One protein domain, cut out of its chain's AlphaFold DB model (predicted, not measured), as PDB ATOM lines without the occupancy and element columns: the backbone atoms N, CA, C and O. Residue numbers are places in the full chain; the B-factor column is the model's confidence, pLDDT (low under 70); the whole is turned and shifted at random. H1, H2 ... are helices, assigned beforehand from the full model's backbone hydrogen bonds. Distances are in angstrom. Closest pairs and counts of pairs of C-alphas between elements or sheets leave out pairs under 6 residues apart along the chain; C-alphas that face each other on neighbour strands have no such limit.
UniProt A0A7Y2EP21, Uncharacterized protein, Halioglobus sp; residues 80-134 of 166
ATOM      1  N   GLY A  80      47.144  41.393 -20.013       60.34
ATOM      2  CA  GLY A  80      47.153  41.183 -21.472       60.34
ATOM      3  C   GLY A  80      47.031  39.700 -21.849       60.34
ATOM      4  O   GLY A  80      46.210  39.336 -22.680       60.34
ATOM      5  N   LYS A  81      47.734  38.819 -21.118       66.94
ATOM      6  CA  LYS A  81      47.655  37.351 -21.269       66.94
ATOM      7  C   LYS A  81      46.291  36.711 -20.940       66.94
ATOM      8  O   LYS A  81      46.171  35.505 -21.102       66.94
ATOM      9  N   LEU A  82      45.318  37.452 -20.404       75.25
ATOM     10  CA  LEU A  82      43.936  36.969 -20.254       75.25
ATOM     11  C   LEU A  82      43.064  37.407 -21.431       75.25
ATOM     12  O   LEU A  82      42.229  36.640 -21.876       75.25
ATOM     13  N   LEU A  83      43.279  38.619 -21.947       79.88
ATOM     14  CA  LEU A  83      42.494  39.165 -23.058       79.88
ATOM     15  C   LEU A  83      42.729  38.382 -24.360       79.88
ATOM     16  O   LEU A  83      41.791  38.183 -25.109       79.88
ATOM     17  N   HIS A  84      43.935  37.839 -24.570       79.12
ATOM     18  CA  HIS A  84      44.234  36.910 -25.677       79.12
ATOM     19  C   HIS A  84      43.598  35.505 -25.543       79.12
ATOM     20  O   HIS A  84      43.939  34.625 -26.326       79.12
ATOM     21  N   LYS A  85      42.762  35.252 -24.524       81.50
ATOM     22  CA  LYS A  85      41.927  34.040 -24.436       81.50
ATOM     23  C   LYS A  85      40.468  34.285 -24.833       81.50
ATOM     24  O   LYS A  85      39.757  33.311 -25.009       81.50
ATOM     25  N   LEU A  86      40.040  35.546 -24.916       83.75
ATOM     26  CA  LEU A  86      38.689  35.901 -25.334       83.75
ATOM     27  C   LEU A  86      38.649  35.995 -26.862       83.75
ATOM     28  O   LEU A  86      39.586  36.532 -27.461       83.75
ATOM     29  N   ASP A  87      37.539  35.586 -27.467       85.75
ATOM     30  CA  ASP A  87      37.263  35.847 -28.881       85.75
ATOM     31  C   ASP A  87      36.881  37.327 -29.063       85.75
ATOM     32  O   ASP A  87      35.721  37.728 -28.950       85.75
ATOM     33  N   LEU A  88      37.903  38.165 -29.262       87.56
ATOM     34  CA  LEU A  88      37.792  39.613 -29.471       87.56
ATOM     35  C   LEU A  88      37.757  39.942 -30.965       87.56
ATOM     36  O   LEU A  88      38.657  39.531 -31.701       87.56
ATOM     37  N   THR A  89      36.800  40.763 -31.401       89.75
ATOM     38  CA  THR A  89      36.782  41.267 -32.788       89.75
ATOM     39  C   THR A  89      37.986  42.172 -33.068       89.75
ATOM     40  O   THR A  89      38.577  42.744 -32.149       89.75
ATOM     41  N   GLU A  90      38.360  42.339 -34.340       87.12
ATOM     42  CA  GLU A  90      39.487  43.206 -34.722       87.12
ATOM     43  C   GLU A  90      39.299  44.653 -34.231       87.12
ATOM     44  O   GLU A  90      40.242  45.266 -33.729       87.12
ATOM     45  N   GLU A  91      38.068  45.167 -34.273       87.38
ATOM     46  CA  GLU A  91      37.704  46.481 -33.732       87.38
ATOM     47  C   GLU A  91      37.920  46.561 -32.212       87.38
ATOM     48  O   GLU A  91      38.550  47.502 -31.724       87.38
ATOM     49  N   GLN A  92      37.470  45.551 -31.452       88.69
ATOM     50  CA  GLN A  92      37.710  45.477 -30.006       88.69
ATOM     51  C   GLN A  92      39.211  45.405 -29.690       88.69
ATOM     52  O   GLN A  92      39.670  46.043 -28.742       88.69
ATOM     53  N   GLN A  93      39.993  44.661 -30.479       87.50
ATOM     54  CA  GLN A  93      41.446  44.568 -30.312       87.50
ATOM     55  C   GLN A  93      42.121  45.930 -30.537       87.50
ATOM     56  O   GLN A  93      42.894  46.368 -29.680       87.50
ATOM     57  N   GLN A  94      41.776  46.638 -31.618       88.44
ATOM     58  CA  GLN A  94      42.291  47.982 -31.908       88.44
ATOM     59  C   GLN A  94      41.929  48.989 -30.805       88.44
ATOM     60  O   GLN A  94      42.799  49.724 -30.336       88.44
ATOM     61  N   GLN A  95      40.679  48.989 -30.327       88.00
ATOM     62  CA  GLN A  95      40.244  49.845 -29.215       88.00
ATOM     63  C   GLN A  95      41.023  49.539 -27.924       88.00
ATOM     64  O   GLN A  95      41.509  50.452 -27.255       88.00
ATOM     65  N   ILE A  96      41.206  48.258 -27.590       88.25
ATOM     66  CA  ILE A  96      41.946  47.824 -26.397       88.25
ATOM     67  C   ILE A  96      43.433  48.209 -26.475       88.25
ATOM     68  O   ILE A  96      44.003  48.602 -25.453       88.25
ATOM     69  N   ASP A  97      44.073  48.127 -27.643       86.31
ATOM     70  CA  ASP A  97      45.459  48.583 -27.816       86.31
ATOM     71  C   ASP A  97      45.593  50.114 -27.860       86.31
ATOM     72  O   ASP A  97      46.552  50.641 -27.289       86.31
ATOM     73  N   GLY A  98      44.594  50.841 -28.369       87.12
ATOM     74  CA  GLY A  98      44.485  52.296 -28.211       87.12
ATOM     75  C   GLY A  98      44.413  52.724 -26.738       87.12
ATOM     76  O   GLY A  98      45.206  53.556 -26.292       87.12
ATOM     77  N   ILE A  99      43.547  52.084 -25.944       87.25
ATOM     78  CA  ILE A  99      43.436  52.304 -24.489       87.25
ATOM     79  C   ILE A  99      44.776  52.016 -23.790       87.25
ATOM     80  O   ILE A  99      45.244  52.806 -22.970       87.25
ATOM     81  N   ARG A 100      45.453  50.910 -24.138       84.00
ATOM     82  CA  ARG A 100      46.784  50.580 -23.588       84.00
ATOM     83  C   ARG A 100      47.845  51.620 -23.963       84.00
ATOM     84  O   ARG A 100      48.680  51.937 -23.113       84.00
ATOM     85  N   ALA A 101      47.821  52.146 -25.189       81.94
ATOM     86  CA  ALA A 101      48.742  53.181 -25.659       81.94
ATOM     87  C   ALA A 101      48.530  54.521 -24.932       81.94
ATOM     88  O   ALA A 101      49.506  55.155 -24.536       81.94
ATOM     89  N   ALA A 102      47.276  54.886 -24.646       83.56
ATOM     90  CA  ALA A 102      46.911  56.031 -23.806       83.56
ATOM     91  C   ALA A 102      47.273  55.860 -22.309       83.56
ATOM     92  O   ALA A 102      47.070  56.771 -21.510       83.56
ATOM     93  N   GLY A 103      47.827  54.706 -21.906       79.62
ATOM     94  CA  GLY A 103      48.226  54.399 -20.525       79.62
ATOM     95  C   GLY A 103      47.136  53.746 -19.662       79.62
ATOM     96  O   GLY A 103      47.388  53.469 -18.480       79.62
ATOM     97  N   GLY A 104      45.985  53.460 -20.273       82.06
ATOM     98  CA  GLY A 104      44.674  53.237 -19.671       82.06
ATOM     99  C   GLY A 104      44.500  52.119 -18.638       82.06
ATOM    100  O   GLY A 104      45.408  51.344 -18.288       82.06
ATOM    101  N   GLY A 105      43.288  52.099 -18.092       81.44
ATOM    102  CA  GLY A 105      42.850  51.310 -16.950       81.44
ATOM    103  C   GLY A 105      42.298  49.918 -17.273       81.44
ATOM    104  O   GLY A 105      42.236  49.460 -18.413       81.44
ATOM    105  N   ARG A 106      41.876  49.210 -16.214       81.69
ATOM    106  CA  ARG A 106      41.085  47.974 -16.349       81.69
ATOM    107  C   ARG A 106      39.641  48.293 -16.740       81.69
ATOM    108  O   ARG A 106      39.067  47.533 -17.510       81.69
ATOM    109  N   GLU A 107      39.067  49.354 -16.178       85.75
ATOM    110  CA  GLU A 107      37.666  49.731 -16.390       85.75
ATOM    111  C   GLU A 107      37.395  50.138 -17.843       85.75
ATOM    112  O   GLU A 107      36.467  49.607 -18.444       85.75
ATOM    113  N   GLU A 108      38.262  50.951 -18.451       85.75
ATOM    114  CA  GLU A 108      38.193  51.303 -19.880       85.75
ATOM    115  C   GLU A 108      38.239  50.059 -20.785       85.75
ATOM    116  O   GLU A 108      37.405  49.898 -21.670       85.75
ATOM    117  N   ILE A 109      39.154  49.114 -20.521       86.06
ATOM    118  CA  ILE A 109      39.205  47.834 -21.250       86.06
ATOM    119  C   ILE A 109      37.934  47.007 -21.009       86.06
ATOM    120  O   ILE A 109      37.454  46.350 -21.924       86.06
ATOM    121  N   HIS A 110      37.369  47.030 -19.798       88.25
ATOM    122  CA  HIS A 110      36.092  46.372 -19.516       88.25
ATOM    123  C   HIS A 110      34.919  47.031 -20.263       88.25
ATOM    124  O   HIS A 110      33.972  46.321 -20.580       88.25
ATOM    125  N   ALA A 111      34.957  48.329 -20.580       90.88
ATOM    126  CA  ALA A 111      33.890  48.995 -21.334       90.88
ATOM    127  C   ALA A 111      33.763  48.474 -22.781       90.88
ATOM    128  O   ALA A 111      32.651  48.389 -23.291       90.88
ATOM    129  N   VAL A 112      34.875  48.055 -23.400       89.50
ATOM    130  CA  VAL A 112      34.929  47.514 -24.777       89.50
ATOM    131  C   VAL A 112      34.372  46.081 -24.894       89.50
ATOM    132  O   VAL A 112      34.048  45.626 -25.989       89.50
ATOM    133  N   LEU A 113      34.254  45.343 -23.784       90.31
ATOM    134  CA  LEU A 113      33.875  43.921 -23.784       90.31
ATOM    135  C   LEU A 113      32.364  43.696 -23.634       90.31
ATOM    136  O   LEU A 113      31.686  44.415 -22.894       90.31
ATOM    137  N   THR A 114      31.842  42.629 -24.245       91.38
ATOM    138  CA  THR A 114      30.467  42.151 -24.005       91.38
ATOM    139  C   THR A 114      30.303  41.603 -22.581       91.38
ATOM    140  O   THR A 114      31.280  41.378 -21.862       91.38
ATOM    141  N   GLU A 115      29.065  41.407 -22.126       88.88
ATOM    142  CA  GLU A 115      28.786  40.864 -20.784       88.88
ATOM    143  C   GLU A 115      29.274  39.418 -20.620       88.88
ATOM    144  O   GLU A 115      29.855  39.069 -19.590       88.88
ATOM    145  N   GLU A 116      29.169  38.623 -21.682       85.50
ATOM    146  CA  GLU A 116      29.690  37.258 -21.766       85.50
ATOM    147  C   GLU A 116      31.228  37.245 -21.704       85.50
ATOM    148  O   GLU A 116      31.809  36.594 -20.831       85.50
ATOM    149  N   GLN A 117      31.895  38.068 -22.529       88.75
ATOM    150  CA  GLN A 117      33.353  38.254 -22.497       88.75
ATOM    151  C   GLN A 117      33.838  38.726 -21.111       88.75
ATOM    152  O   GLN A 117      34.881  38.281 -20.630       88.75
ATOM    153  N   LYS A 118      33.091  39.608 -20.425       89.75
ATOM    154  CA  LYS A 118      33.397  40.046 -19.045       89.75
ATOM    155  C   LYS A 118      33.322  38.882 -18.052       89.75
ATOM    156  O   LYS A 118      34.213  38.773 -17.203       89.75
ATOM    157  N   ALA A 119      32.290  38.041 -18.149       88.00
ATOM    158  CA  ALA A 119      32.085  36.889 -17.276       88.00
ATOM    159  C   ALA A 119      33.193  35.839 -17.453       88.00
ATOM    160  O   ALA A 119      33.806  35.428 -16.463       88.00
ATOM    161  N   GLU A 120      33.531  35.485 -18.696       88.31
ATOM    162  CA  GLU A 120      34.633  34.569 -19.010       88.31
ATOM    163  C   GLU A 120      35.974  35.097 -18.472       88.31
ATOM    164  O   GLU A 120      36.694  34.392 -17.755       88.31
ATOM    165  N   LEU A 121      36.283  36.380 -18.703       87.25
ATOM    166  CA  LEU A 121      37.496  37.005 -18.166       87.25
ATOM    167  C   LEU A 121      37.537  36.921 -16.632       87.25
ATOM    168  O   LEU A 121      38.619  36.924 -16.046       87.25
ATOM    169  N   ASP A 122      36.397  36.938 -15.939       87.19
ATOM    170  CA  ASP A 122      36.323  36.799 -14.480       87.19
ATOM    171  C   ASP A 122      36.454  35.338 -14.006       87.19
ATOM    172  O   ASP A 122      37.042  35.121 -12.944       87.19
ATOM    173  N   VAL A 123      36.038  34.340 -14.796       86.56
ATOM    174  CA  VAL A 123      36.371  32.916 -14.569       86.56
ATOM    175  C   VAL A 123      37.881  32.699 -14.703       86.56
ATOM    176  O   VAL A 123      38.531  32.286 -13.741       86.56
ATOM    177  N   LEU A 124      38.476  33.115 -15.825       85.19
ATOM    178  CA  LEU A 124      39.915  32.991 -16.099       85.19
ATOM    179  C   LEU A 124      40.794  33.729 -15.059       85.19
ATOM    180  O   LEU A 124      41.931  33.333 -14.779       85.19
ATOM    181  N   LYS A 125      40.279  34.803 -14.436       84.50
ATOM    182  CA  LYS A 125      40.919  35.466 -13.277       84.50
ATOM    183  C   LYS A 125      40.900  34.596 -12.014       84.50
ATOM    184  O   LYS A 125      41.867  34.640 -11.249       84.50
ATOM    185  N   ARG A 126      39.812  33.859 -11.754       83.94
ATOM    186  CA  ARG A 126      39.641  33.005 -10.562       83.94
ATOM    187  C   ARG A 126      40.559  31.784 -10.627       83.94
ATOM    188  O   ARG A 126      41.254  31.529  -9.646       83.94
ATOM    189  N   GLU A 127      40.639  31.121 -11.779       81.81
ATOM    190  CA  GLU A 127      41.530  29.974 -12.029       81.81
ATOM    191  C   GLU A 127      42.997  30.311 -11.740       81.81
ATOM    192  O   GLU A 127      43.628  29.727 -10.861       81.81
ATOM    193  N   ARG A 128      43.530  31.361 -12.379       79.00
ATOM    194  CA  ARG A 128      44.912  31.807 -12.132       79.00
ATOM    195  C   ARG A 128      45.164  32.130 -10.650       79.00
ATOM    196  O   ARG A 128      46.276  31.966 -10.141       79.00
ATOM    197  N   LYS A 129      44.144  32.627  -9.938       75.00
ATOM    198  CA  LYS A 129      44.237  32.972  -8.513       75.00
ATOM    199  C   LYS A 129      44.264  31.731  -7.611       75.00
ATOM    200  O   LYS A 129      44.910  31.802  -6.565       75.00
ATOM    201  N   SER A 130      43.626  30.618  -7.984       69.38
ATOM    202  CA  SER A 130      43.751  29.345  -7.257       69.38
ATOM    203  C   SER A 130      45.088  28.656  -7.553       69.38
ATOM    204  O   SER A 130      45.788  28.305  -6.601       69.38
ATOM    205  N   GLU A 131      45.522  28.587  -8.818       64.56
ATOM    206  CA  GLU A 131      46.850  28.071  -9.206       64.56
ATOM    207  C   GLU A 131      47.985  28.752  -8.422       64.56
ATOM    208  O   GLU A 131      48.837  28.100  -7.809       64.56
ATOM    209  N   SER A 132      47.966  30.090  -8.384       59.66
ATOM    210  CA  SER A 132      48.978  30.889  -7.686       59.66
ATOM    211  C   SER A 132      48.968  30.686  -6.166       59.66
ATOM    212  O   SER A 132      49.952  31.035  -5.511       59.66
ATOM    213  N   LYS A 133      47.885  30.149  -5.586       56.69
ATOM    214  CA  LYS A 133      47.777  29.891  -4.145       56.69
ATOM    215  C   LYS A 133      48.414  28.553  -3.752       56.69
ATOM    216  O   LYS A 133      48.933  28.446  -2.644       56.69
ATOM    217  N   GLY A 134      48.439  27.570  -4.658       53.94
ATOM    218  CA  GLY A 134      49.059  26.258  -4.425       53.94
ATOM    219  C   GLY A 134      50.594  26.284  -4.415       53.94
ATOM    220  O   GLY A 134      51.216  25.620  -3.592       53.94
TER     221      GLY A 134
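Overview. This is residues 80 to 134 of the 166 residues of an uncharacterized protein of Halioglobus sp (UniProt A0A7Y2EP21). One long helix, H4, runs out from a small head made of two shorter helices, H2 and H3, and its last residues, 129 to 134, stick out free. The short H1 packs on the stretch of H4 from residue 121 to 125. The printed part has 55 residues with four named helices, in the order H1, H2, H3, H4, and no named strand; the class is all helix. It is only just compact, close to loose, with a radius of gyration of the C-alphas of 12.0 A, and elongated, spanning 36 by 23 by 16 A.

Arrangement. Begin at H4, residues 115 to 134. H1, residues 80 to 83, touches H4 at residues 121 to 125 alone; look at the closest C-alphas, those of Leu 82 and Leu 121, 6.8 A apart. H3, residues 106 to 111, is close to H4 but not clearly touching, with the C-alphas of His 110 and Lys 118 closest at 6.9 A; they run opposite ways at a shallow tilt of 26 degrees. H2, residues 90 to 101, and H3 form a helical hairpin and only just touch, with 3 pairs of C-alphas within 8 A; the closest are those of Ile 96 and Ile 109, 5.8 A apart. They run opposite ways at a shallow tilt of 32 degrees. H2 and H4 are apart, while H1 and H2 are near each other. In H2 and H3 every O i to N i+4 pair is within hydrogen-bond range, in H4 15 of 16; H1 is too short for such a pair.

Along the chain. Find C-alpha 80 at (47.153, 41.183, -21.472), where H1 begins. H2 runs 16.3 A from C-alpha 90 at (39.487, 43.206, -34.722), and H3 is 8.8 A long. H4 runs 29.9 A to C-alpha 134 at (49.059, 26.258, -4.425).

Size, cuts and confidence. The C-alphas farthest apart are those of Glu 91 and Gly 134, at 37.4 A. The printed part has no cut, and no link is long. Look for pLDDT under 70 at residues 80 to 81 and 130 to 134.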